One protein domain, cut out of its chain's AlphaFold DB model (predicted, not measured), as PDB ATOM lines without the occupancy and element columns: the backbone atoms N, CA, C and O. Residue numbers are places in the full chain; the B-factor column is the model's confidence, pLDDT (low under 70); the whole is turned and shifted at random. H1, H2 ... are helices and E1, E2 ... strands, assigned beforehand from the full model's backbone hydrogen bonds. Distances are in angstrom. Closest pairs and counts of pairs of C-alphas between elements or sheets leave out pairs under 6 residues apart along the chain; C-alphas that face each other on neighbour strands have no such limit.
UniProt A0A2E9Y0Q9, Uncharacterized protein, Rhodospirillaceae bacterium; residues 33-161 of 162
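Overview. This is residues 33 to 161 of the 162 residues of an uncharacterized protein of Rhodospirillaceae bacterium (UniProt A0A2E9Y0Q9). A twisted sheet of five strands forms a wall, with the long helix H1 and the short helix H2 both over one face. Before E1, residues 33 to 56 run past the E4 edge of the sheet, where residues 37 to 38 pair antiparallel with residues 107 to 108 of E4. The printed part has 129 residues, with E1 E2 E3 E4 H1 E5 H2 along the chain; the sheet's order is E4 - E3 - E2 - E1 - E5, all antiparallel, and the class is mixed, helices and strands. It is compact, with a radius of gyration of the C-alphas of 14.3 A and spans of 42 by 33 by 26 A.

Arrangement. E1, residues 57 to 67, E2, residues 70 to 80, E3, residues 84 to 93, and E4, residues 100 to 110, form a meander, each strand the antiparallel neighbour of the one before. N 64 and O 72 are 2.8 A apart, N 77 and O 88 2.9 A, and N 87 and O 107 2.8 A, within hydrogen-bond range. E5, residues 142 to 146, is the antiparallel neighbour of E1, with N 61 and O 145 at 2.8 A. H1, residues 116 to 134, is on the sheet at a height of 7.1 A, slantwise to the strands. H2, residues 151 to 159, is on the same face at a height of 10.6 A, over E1. H1 touches H2 with residues 121 to 125 alone, the closest C-alphas being those of Leu 125 and Val 157, 5.7 A apart. In H1 and H2 every O i to N i+4 pair is within hydrogen-bond range.

Along the chain. E1 begins at C-alpha 57 (-6.208, -31.593, -17.264) and is 30.3 A long; E2 is 32.6 A, E3 26.7 A, E4 30.5 A and H1 26.7 A. H2 ends at C-alpha 159 (3.356, -36.898, -37.705).

Size, cuts and confidence. The C-alphas farthest apart, those of Gly 33 and Val 97, are 43.5 A apart. The printed part has no cut, no link between named elements is long, and no printed residue is under 70 in pLDDT.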
ATOM      1  N   GLY A  33      -6.354 -52.372 -23.197       92.94
ATOM      2  CA  GLY A  33      -7.748 -52.027 -22.909       92.94
ATOM      3  C   GLY A  33      -8.127 -50.567 -23.186       92.94
ATOM      4  O   GLY A  33      -9.266 -50.186 -22.908       92.94
ATOM      5  N   LEU A  34      -7.227 -49.752 -23.758       96.25
ATOM      6  CA  LEU A  34      -7.561 -48.405 -24.228       96.25
ATOM      7  C   LEU A  34      -8.381 -48.463 -25.526       96.25
ATOM      8  O   LEU A  34      -7.850 -48.330 -26.635       96.25
ATOM      9  N   ASP A  35      -9.687 -48.653 -25.370       96.50
ATOM     10  CA  ASP A  35     -10.669 -48.602 -26.452       96.50
ATOM     11  C   ASP A  35     -11.238 -47.183 -26.593       96.50
ATOM     12  O   ASP A  35     -12.002 -46.715 -25.747       96.50
ATOM     13  N   ILE A  36     -10.807 -46.464 -27.631       97.88
ATOM     14  CA  ILE A  36     -11.155 -45.054 -27.841       97.88
ATOM     15  C   ILE A  36     -12.269 -44.978 -28.875       97.88
ATOM     16  O   ILE A  36     -12.132 -45.463 -29.994       97.88
ATOM     17  N   SER A  37     -13.351 -44.300 -28.513       97.62
ATOM     18  CA  SER A  37     -14.452 -43.966 -29.404       97.62
ATOM     19  C   SER A  37     -14.497 -42.463 -29.648       97.62
ATOM     20  O   SER A  37     -14.567 -41.677 -28.704       97.62
ATOM     21  N   VAL A  38     -14.484 -42.066 -30.920       97.31
ATOM     22  CA  VAL A  38     -14.738 -40.682 -31.339       97.31
ATOM     23  C   VAL A  38     -16.244 -40.432 -31.286       97.31
ATOM     24  O   VAL A  38     -17.017 -41.191 -31.871       97.31
ATOM     25  N   GLU A  39     -16.671 -39.376 -30.595       96.44
ATOM     26  CA  GLU A  39     -18.090 -39.100 -30.318       96.44
ATOM     27  C   GLU A  39     -18.910 -38.869 -31.593       96.44
ATOM     28  O   GLU A  39     -20.068 -39.272 -31.662       96.44
ATOM     29  N   LEU A  40     -18.299 -38.270 -32.620       90.38
ATOM     30  CA  LEU A  40     -18.944 -38.057 -33.920       90.38
ATOM     31  C   LEU A  40     -19.275 -39.372 -34.646       90.38
ATOM     32  O   LEU A  40     -20.219 -39.401 -35.431       90.38
ATOM     33  N   ILE A  41     -18.545 -40.458 -34.359       92.31
ATOM     34  CA  ILE A  41     -18.807 -41.794 -34.919       92.31
ATOM     35  C   ILE A  41     -19.733 -42.583 -33.988       92.31
ATOM     36  O   ILE A  41     -20.788 -43.067 -34.396       92.31
ATOM     37  N   ASN A  42     -19.331 -42.712 -32.725       93.94
ATOM     38  CA  ASN A  42     -19.976 -43.556 -31.728       93.94
ATOM     39  C   ASN A  42     -20.614 -42.678 -30.655       93.94
ATOM     40  O   ASN A  42     -20.058 -42.528 -29.568       93.94
ATOM     41  N   SER A  43     -21.777 -42.098 -30.952       92.56
ATOM     42  CA  SER A  43     -22.368 -41.117 -30.042       92.56
ATOM     43  C   SER A  43     -22.755 -41.703 -28.678       92.56
ATOM     44  O   SER A  43     -23.459 -42.713 -28.577       92.56
ATOM     45  N   LEU A  44     -22.399 -40.984 -27.614       92.50
ATOM     46  CA  LEU A  44     -22.847 -41.204 -26.239       92.50
ATOM     47  C   LEU A  44     -24.371 -41.065 -26.087       92.50
ATOM     48  O   LEU A  44     -24.943 -41.554 -25.104       92.50
ATOM     49  N   GLY A  45     -25.056 -40.391 -27.016       92.50
ATOM     50  CA  GLY A  45     -26.507 -40.218 -27.018       92.50
ATOM     51  C   GLY A  45     -27.033 -39.694 -25.677       92.50
ATOM     52  O   GLY A  45     -26.688 -38.602 -25.227       92.50
ATOM     53  N   LYS A  46     -27.859 -40.488 -24.980       91.44
ATOM     54  CA  LYS A  46     -28.411 -40.108 -23.661       91.44
ATOM     55  C   LYS A  46     -27.350 -39.954 -22.563       91.44
ATOM     56  O   LYS A  46     -27.639 -39.328 -21.545       91.44
ATOM     57  N   GLN A  47     -26.164 -40.531 -22.746       90.62
ATOM     58  CA  GLN A  47     -25.042 -40.451 -21.809       90.62
ATOM     59  C   GLN A  47     -24.170 -39.212 -22.042       90.62
ATOM     60  O   GLN A  47     -23.280 -38.941 -21.233       90.62
ATOM     61  N   TYR A  48     -24.437 -38.441 -23.106       93.00
ATOM     62  CA  TYR A  48     -23.699 -37.221 -23.393       93.00
ATOM     63  C   TYR A  48     -23.809 -36.239 -22.211       93.00
ATOM     64  O   TYR A  48     -24.921 -35.962 -21.732       93.00
ATOM     65  N   PRO A  49     -22.692 -35.702 -21.689       91.62
ATOM     66  CA  PRO A  49     -22.747 -34.830 -20.526       91.62
ATOM     67  C   PRO A  49     -23.431 -33.496 -20.859       91.62
ATOM     68  O   PRO A  49     -23.042 -32.780 -21.772       91.62
ATOM     69  N   LYS A  50     -24.446 -33.133 -20.069       88.44
ATOM     70  CA  LYS A  50     -25.273 -31.933 -20.302       88.44
ATOM     71  C   LYS A  50     -24.708 -30.632 -19.727       88.44
ATOM     72  O   LYS A  50     -25.337 -29.593 -19.862       88.44
ATOM     73  N   GLY A  51     -23.592 -30.696 -19.008       87.50
ATOM     74  CA  GLY A  51     -23.013 -29.562 -18.293       87.50
ATOM     75  C   GLY A  51     -21.523 -29.439 -18.563       87.50
ATOM     76  O   GLY A  51     -20.909 -30.373 -19.078       87.50
ATOM     77  N   SER A  52     -20.950 -28.291 -18.193       89.38
ATOM     78  CA  SER A  52     -19.532 -28.019 -18.425       89.38
ATOM     79  C   SER A  52     -18.693 -29.051 -17.671       89.38
ATOM     80  O   SER A  52     -19.034 -29.387 -16.523       89.38
ATOM     81  N   PRO A  53     -17.621 -29.572 -18.283       93.06
ATOM     82  CA  PRO A  53     -16.746 -30.497 -17.594       93.06
ATOM     83  C   PRO A  53     -16.100 -29.825 -16.377       93.06
ATOM     84  O   PRO A  53     -15.947 -28.607 -16.294       93.06
ATOM     85  N   ARG A  54     -15.770 -30.647 -15.381       90.06
ATOM     86  CA  ARG A  54     -15.094 -30.244 -14.144       90.06
ATOM     87  C   ARG A  54     -13.942 -31.205 -13.910       90.06
ATOM     88  O   ARG A  54     -14.095 -32.379 -14.241       90.06
ATOM     89  N   LYS A  55     -12.873 -30.727 -13.258       91.69
ATOM     90  CA  LYS A  55     -11.608 -31.460 -13.073       91.69
ATOM     91  C   LYS A  55     -11.006 -31.832 -14.429       91.69
ATOM     92  O   LYS A  55     -11.156 -32.957 -14.896       91.69
ATOM     93  N   LEU A  56     -10.444 -30.830 -15.084       94.81
ATOM     94  CA  LEU A  56      -9.821 -30.961 -16.389       94.81
ATOM     95  C   LEU A  56      -8.312 -30.916 -16.220       94.81
ATOM     96  O   LEU A  56      -7.832 -30.077 -15.459       94.81
ATOM     97  N   GLU A  57      -7.623 -31.756 -16.973       96.75
ATOM     98  CA  GLU A  57      -6.208 -31.593 -17.264       96.75
ATOM     99  C   GLU A  57      -6.086 -30.958 -18.648       96.75
ATOM    100  O   GLU A  57      -6.752 -31.388 -19.595       96.75
ATOM    101  N   PHE A  58      -5.316 -29.878 -18.762       96.75
ATOM    102  CA  PHE A  58      -5.114 -29.220 -20.049       96.75
ATOM    103  C   PHE A  58      -4.127 -30.037 -20.878       96.75
ATOM    104  O   PHE A  58      -3.065 -30.396 -20.384       96.75
ATOM    105  N   VAL A  59      -4.478 -30.343 -22.126       97.88
ATOM    106  CA  VAL A  59      -3.672 -31.205 -23.001       97.88
ATOM    107  C   VAL A  59      -2.745 -30.351 -23.853       97.88
ATOM    108  O   VAL A  59      -1.531 -30.390 -23.683       97.88
ATOM    109  N   CYS A  60      -3.331 -29.556 -24.743       96.19
ATOM    110  CA  CYS A  60      -2.658 -28.578 -25.589       96.19
ATOM    111  C   CYS A  60      -3.710 -27.687 -26.267       96.19
ATOM    112  O   CYS A  60      -4.920 -27.910 -26.142       96.19
ATOM    113  N   SER A  61      -3.259 -26.674 -26.998       95.12
ATOM    114  CA  SER A  61      -4.104 -25.846 -27.853       95.12
ATOM    115  C   SER A  61      -3.445 -25.630 -29.201       95.12
ATOM    116  O   SER A  61      -2.251 -25.328 -29.260       95.12
ATOM    117  N   VAL A  62      -4.226 -25.752 -30.271       93.44
ATOM    118  CA  VAL A  62      -3.762 -25.545 -31.646       93.44
ATOM    119  C   VAL A  62      -4.730 -24.655 -32.417       93.44
ATOM    120  O   VAL A  62      -5.914 -24.553 -32.085       93.44
ATOM    121  N   GLU A  63      -4.212 -23.999 -33.447       91.69
ATOM    122  CA  GLU A  63      -4.975 -23.157 -34.355       91.69
ATOM    123  C   GLU A  63      -4.811 -23.615 -35.806       91.69
ATOM    124  O   GLU A  63      -3.712 -23.920 -36.280       91.69
ATOM    125  N   TRP A  64      -5.927 -23.588 -36.528       92.38
ATOM    126  CA  TRP A  64      -5.973 -23.591 -37.982       92.38
ATOM    127  C   TRP A  64      -6.326 -22.193 -38.468       92.38
ATOM    128  O   TRP A  64      -7.357 -21.662 -38.074       92.38
ATOM    129  N   ALA A  65      -5.496 -21.604 -39.327       90.56
ATOM    130  CA  ALA A  65      -5.650 -20.227 -39.789       90.56
ATOM    131  C   ALA A  65      -5.660 -20.167 -41.324       90.56
ATOM    132  O   ALA A  65      -4.731 -19.659 -41.950       90.56
ATOM    133  N   TRP A  66      -6.718 -20.696 -41.946       89.81
ATOM    134  CA  TRP A  66      -6.834 -20.758 -43.409       89.81
ATOM    135  C   TRP A  66      -7.009 -19.376 -44.054       89.81
ATOM    136  O   TRP A  66      -6.569 -19.149 -45.180       89.81
ATOM    137  N   SER A  67      -7.672 -18.440 -43.367       87.75
ATOM    138  CA  SER A  67      -7.772 -17.033 -43.777       87.75
ATOM    139  C   SER A  67      -8.165 -16.132 -42.596       87.75
ATOM    140  O   SER A  67      -8.644 -16.651 -41.588       87.75
ATOM    141  N   PRO A  68      -8.091 -14.789 -42.720       82.75
ATOM    142  CA  PRO A  68      -8.521 -13.873 -41.657       82.75
ATOM    143  C   PRO A  68      -9.975 -14.034 -41.181       82.75
ATOM    144  O   PRO A  68     -10.305 -13.564 -40.098       82.75
ATOM    145  N   ILE A  69     -10.850 -14.649 -41.987       83.75
ATOM    146  CA  ILE A  69     -12.260 -14.917 -41.648       83.75
ATOM    147  C   ILE A  69     -12.575 -16.422 -41.601       83.75
ATOM    148  O   ILE A  69     -13.734 -16.820 -41.534       83.75
ATOM    149  N   ASN A  70     -11.552 -17.273 -41.695       86.88
ATOM    150  CA  ASN A  70     -11.699 -18.720 -41.623       86.88
ATOM    151  C   ASN A  70     -10.547 -19.288 -40.801       86.88
ATOM    152  O   ASN A  70      -9.507 -19.665 -41.350       86.88
ATOM    153  N   ASN A  71     -10.734 -19.299 -39.488       88.44
ATOM    154  CA  ASN A  71      -9.816 -19.902 -38.544       88.44
ATOM    155  C   ASN A  71     -10.578 -20.724 -37.497       88.44
ATOM    156  O   ASN A  71     -11.798 -20.637 -37.356       88.44
ATOM    157  N   ARG A  72      -9.850 -21.572 -36.781       89.69
ATOM    158  CA  ARG A  72     -10.374 -22.432 -35.724       89.69
ATOM    159  C   ARG A  72      -9.325 -22.566 -34.640       89.69
ATOM    160  O   ARG A  72      -8.195 -22.934 -34.932       89.69
ATOM    161  N   ILE A  73      -9.731 -22.341 -33.397       91.06
ATOM    162  CA  ILE A  73      -8.906 -22.588 -32.215       91.06
ATOM    163  C   ILE A  73      -9.556 -23.706 -31.413       91.06
ATOM    164  O   ILE A  73     -10.701 -23.566 -30.972       91.06
ATOM    165  N   ASP A  74      -8.801 -24.777 -31.189       93.06
ATOM    166  CA  ASP A  74      -9.205 -25.882 -30.330       93.06
ATOM    167  C   ASP A  74      -8.294 -25.954 -29.109       93.06
ATOM    168  O   ASP A  74      -7.076 -26.081 -29.229       93.06
ATOM    169  N   ASN A  75      -8.902 -25.935 -27.925       96.12
ATOM    170  CA  ASN A  75      -8.217 -26.209 -26.669       96.12
ATOM    171  C   ASN A  75      -8.640 -27.587 -26.170       96.12
ATOM    172  O   ASN A  75      -9.816 -27.795 -25.859       96.12
ATOM    173  N   TYR A  76      -7.698 -28.515 -26.078       97.75
ATOM    174  CA  TYR A  76      -7.969 -29.891 -25.692       97.75
ATOM    175  C   TYR A  76      -7.805 -30.083 -24.189       97.75
ATOM    176  O   TYR A  76      -6.849 -29.603 -23.578       97.75
ATOM    177  N   TYR A  77      -8.739 -30.816 -23.589       98.06
ATOM    178  CA  TYR A  77      -8.717 -31.128 -22.166       98.06
ATOM    179  C   TYR A  77      -9.073 -32.587 -21.919       98.06
ATOM    180  O   TYR A  77     -10.076 -33.090 -22.431       98.06
ATOM    181  N   LEU A  78      -8.296 -33.250 -21.070       98.19
ATOM    182  CA  LEU A  78      -8.592 -34.586 -20.582       98.19
ATOM    183  C   LEU A  78      -9.444 -34.480 -19.316       98.19
ATOM    184  O   LEU A  78      -9.193 -33.667 -18.427       98.19
ATOM    185  N   ASN A  79     -10.479 -35.307 -19.220       96.94
ATOM    186  CA  ASN A  79     -11.361 -35.343 -18.064       96.94
ATOM    187  C   ASN A  79     -11.460 -36.763 -17.483       96.94
ATOM    188  O   ASN A  79     -12.125 -37.616 -18.084       96.94
ATOM    189  N   PRO A  80     -10.881 -37.018 -16.292       94.88
ATOM    190  CA  PRO A  80     -11.117 -38.254 -15.557       94.88
ATOM    191  C   PRO A  80     -12.540 -38.285 -14.996       94.88
ATOM    192  O   PRO A  80     -12.881 -37.560 -14.055       94.88
ATOM    193  N   LYS A  81     -13.380 -39.182 -15.516       92.19
ATOM    194  CA  LYS A  81     -14.659 -39.546 -14.892       92.19
ATOM    195  C   LYS A  81     -14.555 -40.908 -14.202       92.19
ATOM    196  O   LYS A  81     -13.691 -41.710 -14.542       92.19
ATOM    197  N   PRO A  82     -15.460 -41.223 -13.253       91.19
ATOM    198  CA  PRO A  82     -15.407 -42.498 -12.533       91.19
ATOM    199  C   PRO A  82     -15.455 -43.743 -13.430       91.19
ATOM    200  O   PRO A  82     -14.894 -44.767 -13.068       91.19
ATOM    201  N   LYS A  83     -16.132 -43.661 -14.583       92.31
ATOM    202  CA  LYS A  83     -16.318 -44.789 -15.513       92.31
ATOM    203  C   LYS A  83     -15.616 -44.622 -16.857       92.31
ATOM    204  O   LYS A  83     -15.479 -45.600 -17.582       92.31
ATOM    205  N   HIS A  84     -15.187 -43.405 -17.181       95.06
ATOM    206  CA  HIS A  84     -14.676 -43.072 -18.504       95.06
ATOM    207  C   HIS A  84     -13.557 -42.045 -18.426       95.06
ATOM    208  O   HIS A  84     -13.544 -41.192 -17.539       95.06
ATOM    209  N   TRP A  85     -12.685 -42.089 -19.417       97.19
ATOM    210  CA  TRP A  85     -11.894 -40.946 -19.838       97.19
ATOM    211  C   TRP A  85     -12.653 -40.201 -20.931       97.19
ATOM    212  O   TRP A  85     -13.310 -40.827 -21.761       97.19
ATOM    213  N   MET A  86     -12.618 -38.872 -20.906       97.75
ATOM    214  CA  MET A  86     -13.247 -38.032 -21.927       97.75
ATOM    215  C   MET A  86     -12.260 -36.967 -22.386       97.75
ATOM    216  O   MET A  86     -11.717 -36.247 -21.549       97.75
ATOM    217  N   LEU A  87     -12.075 -36.851 -23.696       98.31
ATOM    218  CA  LEU A  87     -11.368 -35.749 -24.328       98.31
ATOM    219  C   LEU A  87     -12.390 -34.698 -24.753       98.31
ATOM    220  O   LEU A  87     -13.355 -34.993 -25.463       98.31
ATOM    221  N   TRP A  88     -12.167 -33.471 -24.311       98.00
ATOM    222  CA  TRP A  88     -13.008 -32.318 -24.591       98.00
ATOM    223  C   TRP A  88     -12.269 -31.322 -25.470       98.00
ATOM    224  O   TRP A  88     -11.069 -31.128 -25.289       98.00
ATOM    225  N   SER A  89     -13.001 -30.633 -26.343       96.25
ATOM    226  CA  SER A  89     -12.558 -29.367 -26.926       96.25
ATOM    227  C   SER A  89     -13.314 -28.204 -26.300       96.25
ATOM    228  O   SER A  89     -14.544 -28.242 -26.168       96.25
ATOM    229  N   ASN A  90     -12.566 -27.166 -25.917       95.38
ATOM    230  CA  ASN A  90     -13.095 -25.828 -25.727       95.38
ATOM    231  C   ASN A  90     -12.767 -24.976 -26.949       95.38
ATOM    232  O   ASN A  90     -11.636 -24.513 -27.106       95.38
ATOM    233  N   TRP A  91     -13.767 -24.766 -27.794       91.94
ATOM    234  CA  TRP A  91     -13.633 -24.011 -29.033       91.94
ATOM    235  C   TRP A  91     -14.419 -22.703 -28.956       91.94
ATOM    236  O   TRP A  91     -15.387 -22.568 -28.192       91.94
ATOM    237  N   VAL A  92     -13.983 -21.718 -29.738       88.56
ATOM    238  CA  VAL A  92     -14.651 -20.420 -29.836       88.56
ATOM    239  C   VAL A  92     -15.709 -20.463 -30.936       88.56
ATOM    240  O   VAL A  92     -15.419 -20.745 -32.092       88.56
ATOM    241  N   ASN A  93     -16.957 -20.182 -30.576       87.94
ATOM    242  CA  ASN A  93     -18.029 -19.961 -31.534       87.94
ATOM    243  C   ASN A  93     -18.039 -18.489 -31.932       87.94
ATOM    244  O   ASN A  93     -18.587 -17.635 -31.224       87.94
ATOM    245  N   ASP A  94     -17.414 -18.239 -33.069       86.06
ATOM    246  CA  ASP A  94     -17.278 -16.951 -33.732       86.06
ATOM    247  C   ASP A  94     -18.452 -16.622 -34.674       86.06
ATOM    248  O   ASP A  94     -18.586 -15.488 -35.138       86.06
ATOM    249  N   ARG A  95     -19.365 -17.580 -34.898       86.31
ATOM    250  CA  ARG A  95     -20.554 -17.433 -35.759       86.31
ATOM    251  C   ARG A  95     -21.663 -16.579 -35.142       86.31
ATOM    252  O   ARG A  95     -22.690 -16.345 -35.779       86.31
ATOM    253  N   VAL A  96     -21.504 -16.148 -33.891       85.69
ATOM    254  CA  VAL A  96     -22.473 -15.331 -33.148       85.69
ATOM    255  C   VAL A  96     -21.770 -14.176 -32.446       85.69
ATOM    256  O   VAL A  96     -20.656 -14.340 -31.967       85.69
ATOM    257  N   VAL A  97     -22.426 -13.017 -32.340       86.50
ATOM    258  CA  VAL A  97     -21.898 -11.844 -31.622       86.50
ATOM    259  C   VAL A  97     -22.700 -11.626 -30.328       86.50
ATOM    260  O   VAL A  97     -23.927 -11.534 -30.398       86.50
ATOM    261  N   PRO A  98     -22.054 -11.519 -29.149       87.81
ATOM    262  CA  PRO A  98     -20.612 -11.660 -28.926       87.81
ATOM    263  C   PRO A  98     -20.141 -13.108 -29.121       87.81
ATOM    264  O   PRO A  98     -20.920 -14.038 -28.902       87.81
ATOM    265  N   TRP A  99     -18.866 -13.286 -29.483       88.38
ATOM    266  CA  TRP A  99     -18.228 -14.604 -29.545       88.38
ATOM    267  C   TRP A  99     -18.337 -15.319 -28.199       88.38
ATOM    268  O   TRP A  99     -18.310 -14.695 -27.132       88.38
ATOM    269  N   THR A 100     -18.492 -16.640 -28.237       89.69
ATOM    270  CA  THR A 100     -18.705 -17.435 -27.020       89.69
ATOM    271  C   THR A 100     -17.919 -18.728 -27.049       89.69
ATOM    272  O   THR A 100     -17.827 -19.369 -28.084       89.69
ATOM    273  N   TRP A 101     -17.409 -19.148 -25.899       90.69
ATOM    274  CA  TRP A 101     -16.752 -20.443 -25.756       90.69
ATOM    275  C   TRP A 101     -17.775 -21.567 -25.607       90.69
ATOM    276  O   TRP A 101     -18.785 -21.411 -24.903       90.69
ATOM    277  N   HIS A 102     -17.501 -22.712 -26.228       93.00
ATOM    278  CA  HIS A 102     -18.327 -23.916 -26.147       93.00
ATOM    279  C   HIS A 102     -17.495 -25.138 -25.792       93.00
ATOM    280  O   HIS A 102     -16.331 -25.247 -26.160       93.00
ATOM    281  N   TRP A 103     -18.112 -26.052 -25.049       95.56
ATOM    282  CA  TRP A 103     -17.566 -27.380 -24.784       95.56
ATOM    283  C   TRP A 103     -18.233 -28.414 -25.667       95.56
ATOM    284  O   TRP A 103     -19.470 -28.470 -25.652       95.56
ATOM    285  N   ASP A 104     -17.415 -29.257 -26.299       95.31
ATOM    286  CA  ASP A 104     -17.835 -30.492 -26.958       95.31
ATOM    287  C   ASP A 104     -16.939 -31.672 -26.566       95.31
ATOM    288  O   ASP A 104     -15.732 -31.519 -26.361       95.31
ATOM    289  N   VAL A 105     -17.546 -32.853 -26.425       97.06
ATOM    290  CA  VAL A 105     -16.816 -34.115 -26.260       97.06
ATOM    291  C   VAL A 105     -16.339 -34.553 -27.635       97.06
ATOM    292  O   VAL A 105     -17.142 -34.668 -28.556       97.06
ATOM    293  N   LEU A 106     -15.046 -34.821 -27.760       97.38
ATOM    294  CA  LEU A 106     -14.443 -35.287 -29.005       97.38
ATOM    295  C   LEU A 106     -14.271 -36.799 -29.013       97.38
ATOM    296  O   LEU A 106     -14.619 -37.463 -29.985       97.38
ATOM    297  N   ALA A 107     -13.783 -37.344 -27.903       98.12
ATOM    298  CA  ALA A 107     -13.575 -38.772 -27.749       98.12
ATOM    299  C   ALA A 107     -13.804 -39.210 -26.306       98.12
ATOM    300  O   ALA A 107     -13.701 -38.423 -25.360       98.12
ATOM    301  N   TYR A 108     -14.087 -40.492 -26.123       97.88
ATOM    302  CA  TYR A 108     -14.184 -41.122 -24.817       97.88
ATOM    303  C   TYR A 108     -13.622 -42.540 -24.853       97.88
ATOM    304  O   TYR A 108     -13.544 -43.175 -25.900       97.88
ATOM    305  N   ALA A 109     -13.227 -43.027 -23.684       97.56
ATOM    306  CA  ALA A 109     -12.698 -44.369 -23.483       97.56
ATOM    307  C   ALA A 109     -13.190 -44.927 -22.137       97.56
ATOM    308  O   ALA A 109     -13.563 -44.143 -21.249       97.56
ATOM    309  N   PRO A 110     -13.228 -46.256 -21.934       95.75
ATOM    310  CA  PRO A 110     -13.474 -46.824 -20.615       95.75
ATOM    311  C   PRO A 110     -12.390 -46.372 -19.630       95.75
ATOM    312  O   PRO A 110     -11.261 -46.046 -20.003       95.75
ATOM    313  N   ARG A 111     -12.732 -46.325 -18.338       95.31
ATOM    314  CA  ARG A 111     -11.740 -46.025 -17.305       95.31
ATOM    315  C   ARG A 111     -10.748 -47.182 -17.209       95.31
ATOM    316  O   ARG A 111     -11.123 -48.277 -16.803       95.31
ATOM    317  N   ILE A 112      -9.491 -46.888 -17.517       96.19
ATOM    318  CA  ILE A 112      -8.341 -47.769 -17.291       96.19
ATOM    319  C   ILE A 112      -7.308 -47.066 -16.411       96.19
ATOM    320  O   ILE A 112      -7.353 -45.836 -16.266       96.19
ATOM    321  N   GLU A 113      -6.402 -47.841 -15.822       94.06
ATOM    322  CA  GLU A 113      -5.240 -47.333 -15.095       94.06
ATOM    323  C   GLU A 113      -4.091 -47.097 -16.081       94.06
ATOM    324  O   GLU A 113      -3.466 -48.032 -16.569       94.06
ATOM    325  N   ALA A 114      -3.878 -45.831 -16.417       94.94
ATOM    326  CA  ALA A 114      -2.786 -45.332 -17.239       94.94
ATOM    327  C   ALA A 114      -2.548 -43.866 -16.855       94.94
ATOM    328  O   ALA A 114      -3.434 -43.226 -16.270       94.94
ATOM    329  N   ASP A 115      -1.364 -43.345 -17.156       95.12
ATOM    330  CA  ASP A 115      -1.037 -41.947 -16.913       95.12
ATOM    331  C   ASP A 115      -1.770 -41.015 -17.895       95.12
ATOM    332  O   ASP A 115      -2.162 -41.396 -19.003       95.12
ATOM    333  N   GLU A 116      -1.993 -39.775 -17.458       95.06
ATOM    334  CA  GLU A 116      -2.775 -38.784 -18.204       95.06
ATOM    335  C   GLU A 116      -2.107 -38.377 -19.519       95.06
ATOM    336  O   GLU A 116      -2.813 -38.125 -20.493       95.06
ATOM    337  N   PHE A 117      -0.773 -38.377 -19.567       97.31
ATOM    338  CA  PHE A 117       0.003 -38.090 -20.768       97.31
ATOM    339  C   PHE A 117      -0.274 -39.129 -21.864       97.31
ATOM    340  O   PHE A 117      -0.690 -38.774 -22.972       97.31
ATOM    341  N   THR A 118      -0.147 -40.418 -21.550       97.94
ATOM    342  CA  THR A 118      -0.394 -41.513 -22.497       97.94
ATOM    343  C   THR A 118      -1.846 -41.518 -22.978       97.94
ATOM    344  O   THR A 118      -2.123 -41.659 -24.173       97.94
ATOM    345  N   LEU A 119      -2.799 -41.318 -22.064       98.19
ATOM    346  CA  LEU A 119      -4.222 -41.256 -22.400       98.19
ATOM    347  C   LEU A 119      -4.549 -40.065 -23.301       98.19
ATOM    348  O   LEU A 119      -5.212 -40.241 -24.324       98.19
ATOM    349  N   ALA A 120      -4.076 -38.868 -22.948       98.38
ATOM    350  CA  ALA A 120      -4.279 -37.667 -23.747       98.38
ATOM    351  C   ALA A 120      -3.677 -37.823 -25.147       98.38
ATOM    352  O   ALA A 120      -4.351 -37.510 -26.127       98.38
ATOM    353  N   THR A 121      -2.469 -38.384 -25.241       98.62
ATOM    354  CA  THR A 121      -1.767 -38.626 -26.505       98.62
ATOM    355  C   THR A 121      -2.595 -39.481 -27.458       98.62
ATOM    356  O   THR A 121      -2.882 -39.068 -28.581       98.62
ATOM    357  N   HIS A 122      -3.050 -40.658 -27.015       98.62
ATOM    358  CA  HIS A 122      -3.818 -41.547 -27.888       98.62
ATOM    359  C   HIS A 122      -5.235 -41.039 -28.164       98.62
ATOM    360  O   HIS A 122      -5.724 -41.196 -29.281       98.62
ATOM    361  N   MET A 123      -5.906 -40.414 -27.192       98.62
ATOM    362  CA  MET A 123      -7.238 -39.848 -27.429       98.62
ATOM    363  C   MET A 123      -7.189 -38.685 -28.426       98.62
ATOM    364  O   MET A 123      -8.084 -38.572 -29.268       98.62
ATOM    365  N   LEU A 124      -6.153 -37.845 -28.360       98.56
ATOM    366  CA  LEU A 124      -5.927 -36.775 -29.328       98.56
ATOM    367  C   LEU A 124      -5.599 -37.347 -30.710       98.56
ATOM    368  O   LEU A 124      -6.209 -36.928 -31.690       98.56
ATOM    369  N   LEU A 125      -4.722 -38.354 -30.778       98.56
ATOM    370  CA  LEU A 125      -4.357 -39.038 -32.019       98.56
ATOM    371  C   LEU A 125      -5.576 -39.584 -32.769       98.56
ATOM    372  O   LEU A 125      -5.753 -39.287 -33.946       98.56
ATOM    373  N   GLU A 126      -6.427 -40.366 -32.102       98.25
ATOM    374  CA  GLU A 126      -7.621 -40.949 -32.735       98.25
ATOM    375  C   GLU A 126      -8.611 -39.868 -33.183       98.25
ATOM    376  O   GLU A 126      -9.212 -39.957 -34.253       98.25
ATOM    377  N   THR A 127      -8.737 -38.801 -32.390       97.94
ATOM    378  CA  THR A 127      -9.564 -37.645 -32.745       97.94
ATOM    379  C   THR A 127      -9.041 -36.959 -34.006       97.94
ATOM    380  O   THR A 127      -9.811 -36.694 -34.925       97.94
ATOM    381  N   TRP A 128      -7.743 -36.670 -34.086       97.88
ATOM    382  CA  TRP A 128      -7.154 -35.993 -35.240       97.88
ATOM    383  C   TRP A 128      -7.127 -36.865 -36.487       97.88
ATOM    384  O   TRP A 128      -7.454 -36.361 -37.557       97.88
ATOM    385  N   LYS A 129      -6.859 -38.171 -36.363       97.69
ATOM    386  CA  LYS A 129      -7.018 -39.121 -37.478       97.69
ATOM    387  C   LYS A 129      -8.426 -39.064 -38.058       97.69
ATOM    388  O   LYS A 129      -8.581 -39.033 -39.276       97.69
ATOM    389  N   TYR A 130      -9.448 -38.994 -37.202       96.44
ATOM    390  CA  TYR A 130     -10.822 -38.817 -37.657       96.44
ATOM    391  C   TYR A 130     -11.031 -37.472 -38.369       96.44
ATOM    392  O   TYR A 130     -11.550 -37.448 -39.483       96.44
ATOM    393  N   LEU A 131     -10.609 -36.359 -37.760       94.75
ATOM    394  CA  LEU A 131     -10.783 -35.025 -38.350       94.75
ATOM    395  C   LEU A 131     -10.063 -34.891 -39.702       94.75
ATOM    396  O   LEU A 131     -10.630 -34.343 -40.645       94.75
ATOM    397  N   ALA A 132      -8.851 -35.428 -39.828       96.00
ATOM    398  CA  ALA A 132      -8.104 -35.420 -41.079       96.00
ATOM    399  C   ALA A 132      -8.788 -36.274 -42.159       96.00
ATOM    400  O   ALA A 132      -8.959 -35.825 -43.290       96.00
ATOM    401  N   ALA A 133      -9.231 -37.486 -41.807       95.56
ATOM    402  CA  ALA A 133      -9.814 -38.420 -42.767       95.56
ATOM    403  C   ALA A 133     -11.236 -38.048 -43.222       95.56
ATOM    404  O   ALA A 133     -11.583 -38.287 -44.378       95.56
ATOM    405  N   TYR A 134     -12.063 -37.496 -42.327       93.50
ATOM    406  CA  TYR A 134     -13.503 -37.326 -42.570       93.50
ATOM    407  C   TYR A 134     -13.970 -35.870 -42.604       93.50
ATOM    408  O   TYR A 134     -14.936 -35.572 -43.302       93.50
ATOM    409  N   GLU A 135     -13.288 -34.962 -41.905       89.31
ATOM    410  CA  GLU A 135     -13.608 -33.524 -41.910       89.31
ATOM    411  C   GLU A 135     -12.655 -32.724 -42.820       89.31
ATOM    412  O   GLU A 135     -12.817 -31.516 -42.977       89.31
ATOM    413  N   GLY A 136     -11.666 -33.387 -43.436       87.12
ATOM    414  CA  GLY A 136     -10.719 -32.772 -44.372       87.12
ATOM    415  C   GLY A 136      -9.796 -31.737 -43.728       87.12
ATOM    416  O   GLY A 136      -9.332 -30.826 -44.411       87.12
ATOM    417  N   VAL A 137      -9.566 -31.847 -42.417       90.94
ATOM    418  CA  VAL A 137      -8.711 -30.923 -41.668       90.94
ATOM    419  C   VAL A 137      -7.242 -31.205 -41.997       90.94
ATOM    420  O   VAL A 137      -6.766 -32.335 -41.865       90.94
ATOM    421  N   ASP A 138      -6.523 -30.176 -42.435       93.50
ATOM    422  CA  ASP A 138      -5.083 -30.224 -42.683       93.50
ATOM    423  C   ASP A 138      -4.277 -30.143 -41.380       93.50
ATOM    424  O   ASP A 138      -4.824 -30.014 -40.280       93.50
ATOM    425  N   HIS A 139      -2.955 -30.244 -41.504       94.75
ATOM    426  CA  HIS A 139      -2.057 -30.037 -40.375       94.75
ATOM    427  C   HIS A 139      -2.323 -28.660 -39.746       94.75
ATOM    428  O   HIS A 139      -2.454 -27.661 -40.453       94.75
ATOM    429  N   TYR A 140      -2.393 -28.591 -38.412       93.69
ATOM    430  CA  TYR A 140      -2.578 -27.313 -37.719       93.69
ATOM    431  C   TYR A 140      -1.477 -26.312 -38.094       93.69
ATOM    432  O   TYR A 140      -0.342 -26.673 -38.404       93.69
ATOM    433  N   HIS A 141      -1.796 -25.027 -38.041       91.12
ATOM    434  CA  HIS A 141      -0.879 -23.965 -38.450       91.12
ATOM    435  C   HIS A 141      -0.044 -23.444 -37.280       91.12
ATOM    436  O   HIS A 141       1.066 -22.945 -37.476       91.12
ATOM    437  N   TRP A 142      -0.578 -23.559 -36.063       88.94
ATOM    438  CA  TRP A 142       0.042 -23.021 -34.863       88.94
ATOM    439  C   TRP A 142      -0.301 -23.845 -33.623       88.94
ATOM    440  O   TRP A 142      -1.420 -24.341 -33.505       88.94
ATOM    441  N   MET A 143       0.632 -23.953 -32.674       90.31
ATOM    442  CA  MET A 143       0.330 -24.413 -31.315       90.31
ATOM    443  C   MET A 143       0.224 -23.194 -30.405       90.31
ATOM    444  O   MET A 143       1.206 -22.492 -30.185       90.31
ATOM    445  N   ASN A 144      -0.959 -22.919 -29.867       87.00
ATOM    446  CA  ASN A 144      -1.152 -21.763 -28.996       87.00
ATOM    447  C   ASN A 144      -0.499 -21.997 -27.639       87.00
ATOM    448  O   ASN A 144       0.178 -21.116 -27.127       87.00
ATOM    449  N   ASN A 145      -0.707 -23.180 -27.052       89.50
ATOM    450  CA  ASN A 145      -0.254 -23.496 -25.701       89.50
ATOM    451  C   ASN A 145      -0.022 -25.000 -25.516       89.50
ATOM    452  O   ASN A 145      -0.674 -25.821 -26.165       89.50
ATOM    453  N   THR A 146       0.831 -25.349 -24.563       92.31
ATOM    454  CA  THR A 146       1.093 -26.726 -24.131       92.31
ATOM    455  C   THR A 146       0.499 -26.975 -22.750       92.31
ATOM    456  O   THR A 146       0.362 -26.059 -21.937       92.31
ATOM    457  N   GLY A 147       0.132 -28.221 -22.490       94.06
ATOM    458  CA  GLY A 147      -0.368 -28.685 -21.202       94.06
ATOM    459  C   GLY A 147       0.401 -29.926 -20.783       94.06
ATOM    460  O   GLY A 147       1.629 -29.897 -20.731       94.06
ATOM    461  N   CYS A 148      -0.303 -31.026 -20.528       96.19
ATOM    462  CA  CYS A 148       0.338 -32.312 -20.281       96.19
ATOM    463  C   CYS A 148       1.092 -32.863 -21.505       96.19
ATOM    464  O   CYS A 148       1.939 -33.731 -21.324       96.19
ATOM    465  N   LEU A 149       0.821 -32.358 -22.719       96.88
ATOM    466  CA  LEU A 149       1.645 -32.602 -23.906       96.88
ATOM    467  C   LEU A 149       2.562 -31.406 -24.169       96.88
ATOM    468  O   LEU A 149       2.089 -30.268 -24.283       96.88
ATOM    469  N   SER A 150       3.860 -31.681 -24.300       94.81
ATOM    470  CA  SER A 150       4.866 -30.720 -24.755       94.81
ATOM    471  C   SER A 150       4.757 -30.450 -26.261       94.81
ATOM    472  O   SER A 150       3.947 -31.051 -26.970       94.81
ATOM    473  N   VAL A 151       5.585 -29.536 -26.770       93.19
ATOM    474  CA  VAL A 151       5.678 -29.238 -28.208       93.19
ATOM    475  C   VAL A 151       6.043 -30.505 -28.984       93.19
ATOM    476  O   VAL A 151       5.396 -30.834 -29.976       93.19
ATOM    477  N   GLU A 152       7.058 -31.222 -28.511       95.06
ATOM    478  CA  GLU A 152       7.586 -32.458 -29.079       95.06
ATOM    479  C   GLU A 152       6.496 -33.535 -29.179       95.06
ATOM    480  O   GLU A 152       6.359 -34.196 -30.212       95.06
ATOM    481  N   ASP A 153       5.684 -33.664 -28.127       97.44
ATOM    482  CA  ASP A 153       4.617 -34.663 -28.029       97.44
ATOM    483  C   ASP A 153       3.475 -34.371 -29.003       97.44
ATOM    484  O   ASP A 153       3.013 -35.258 -29.722       97.44
ATOM    485  N   VAL A 154       3.033 -33.110 -29.076       96.81
ATOM    486  CA  VAL A 154       1.986 -32.696 -30.022       96.81
ATOM    487  C   VAL A 154       2.463 -32.890 -31.463       96.81
ATOM    488  O   VAL A 154       1.715 -33.398 -32.299       96.81
ATOM    489  N   GLN A 155       3.730 -32.574 -31.744       95.56
ATOM    490  CA  GLN A 155       4.351 -32.824 -33.045       95.56
ATOM    491  C   GLN A 155       4.460 -34.325 -33.353       95.56
ATOM    492  O   GLN A 155       4.294 -34.728 -34.504       95.56
ATOM    493  N   ALA A 156       4.712 -35.174 -32.354       97.44
ATOM    494  CA  ALA A 156       4.701 -36.625 -32.525       97.44
ATOM    495  C   ALA A 156       3.311 -37.152 -32.894       97.44
ATOM    496  O   ALA A 156       3.205 -37.986 -33.789       97.44
ATOM    497  N   VAL A 157       2.248 -36.625 -32.277       98.31
ATOM    498  CA  VAL A 157       0.867 -36.944 -32.673       98.31
ATOM    499  C   VAL A 157       0.601 -36.487 -34.106       98.31
ATOM    500  O   VAL A 157       0.053 -37.256 -34.890       98.31
ATOM    501  N   ALA A 158       1.016 -35.272 -34.469       96.88
ATOM    502  CA  ALA A 158       0.783 -34.706 -35.795       96.88
ATOM    503  C   ALA A 158       1.404 -35.549 -36.924       96.88
ATOM    504  O   ALA A 158       0.725 -35.830 -37.909       96.88
ATOM    505  N   ARG A 159       2.648 -36.023 -36.742       96.69
ATOM    506  CA  ARG A 159       3.356 -36.898 -37.705       96.69
ATOM    507  C   ARG A 159       2.645 -38.221 -37.988       96.69
ATOM    508  O   ARG A 159       2.875 -38.838 -39.019       96.69
ATOM    509  N   GLU A 160       1.826 -38.690 -37.053       98.00
ATOM    510  CA  GLU A 160       1.064 -39.934 -37.194       98.00
ATOM    511  C   GLU A 160      -0.316 -39.709 -37.839       98.00
ATOM    512  O   GLU A 160      -1.054 -40.671 -38.079       98.00
ATOM    513  N   VAL A 161      -0.688 -38.448 -38.087       97.75
ATOM    514  CA  VAL A 161      -1.959 -38.036 -38.701       97.75
ATOM    515  C   VAL A 161      -1.751 -37.568 -40.145       97.75
ATOM    516  O   VAL A 161      -2.515 -37.992 -41.014       97.75
TER     517      VAL A 161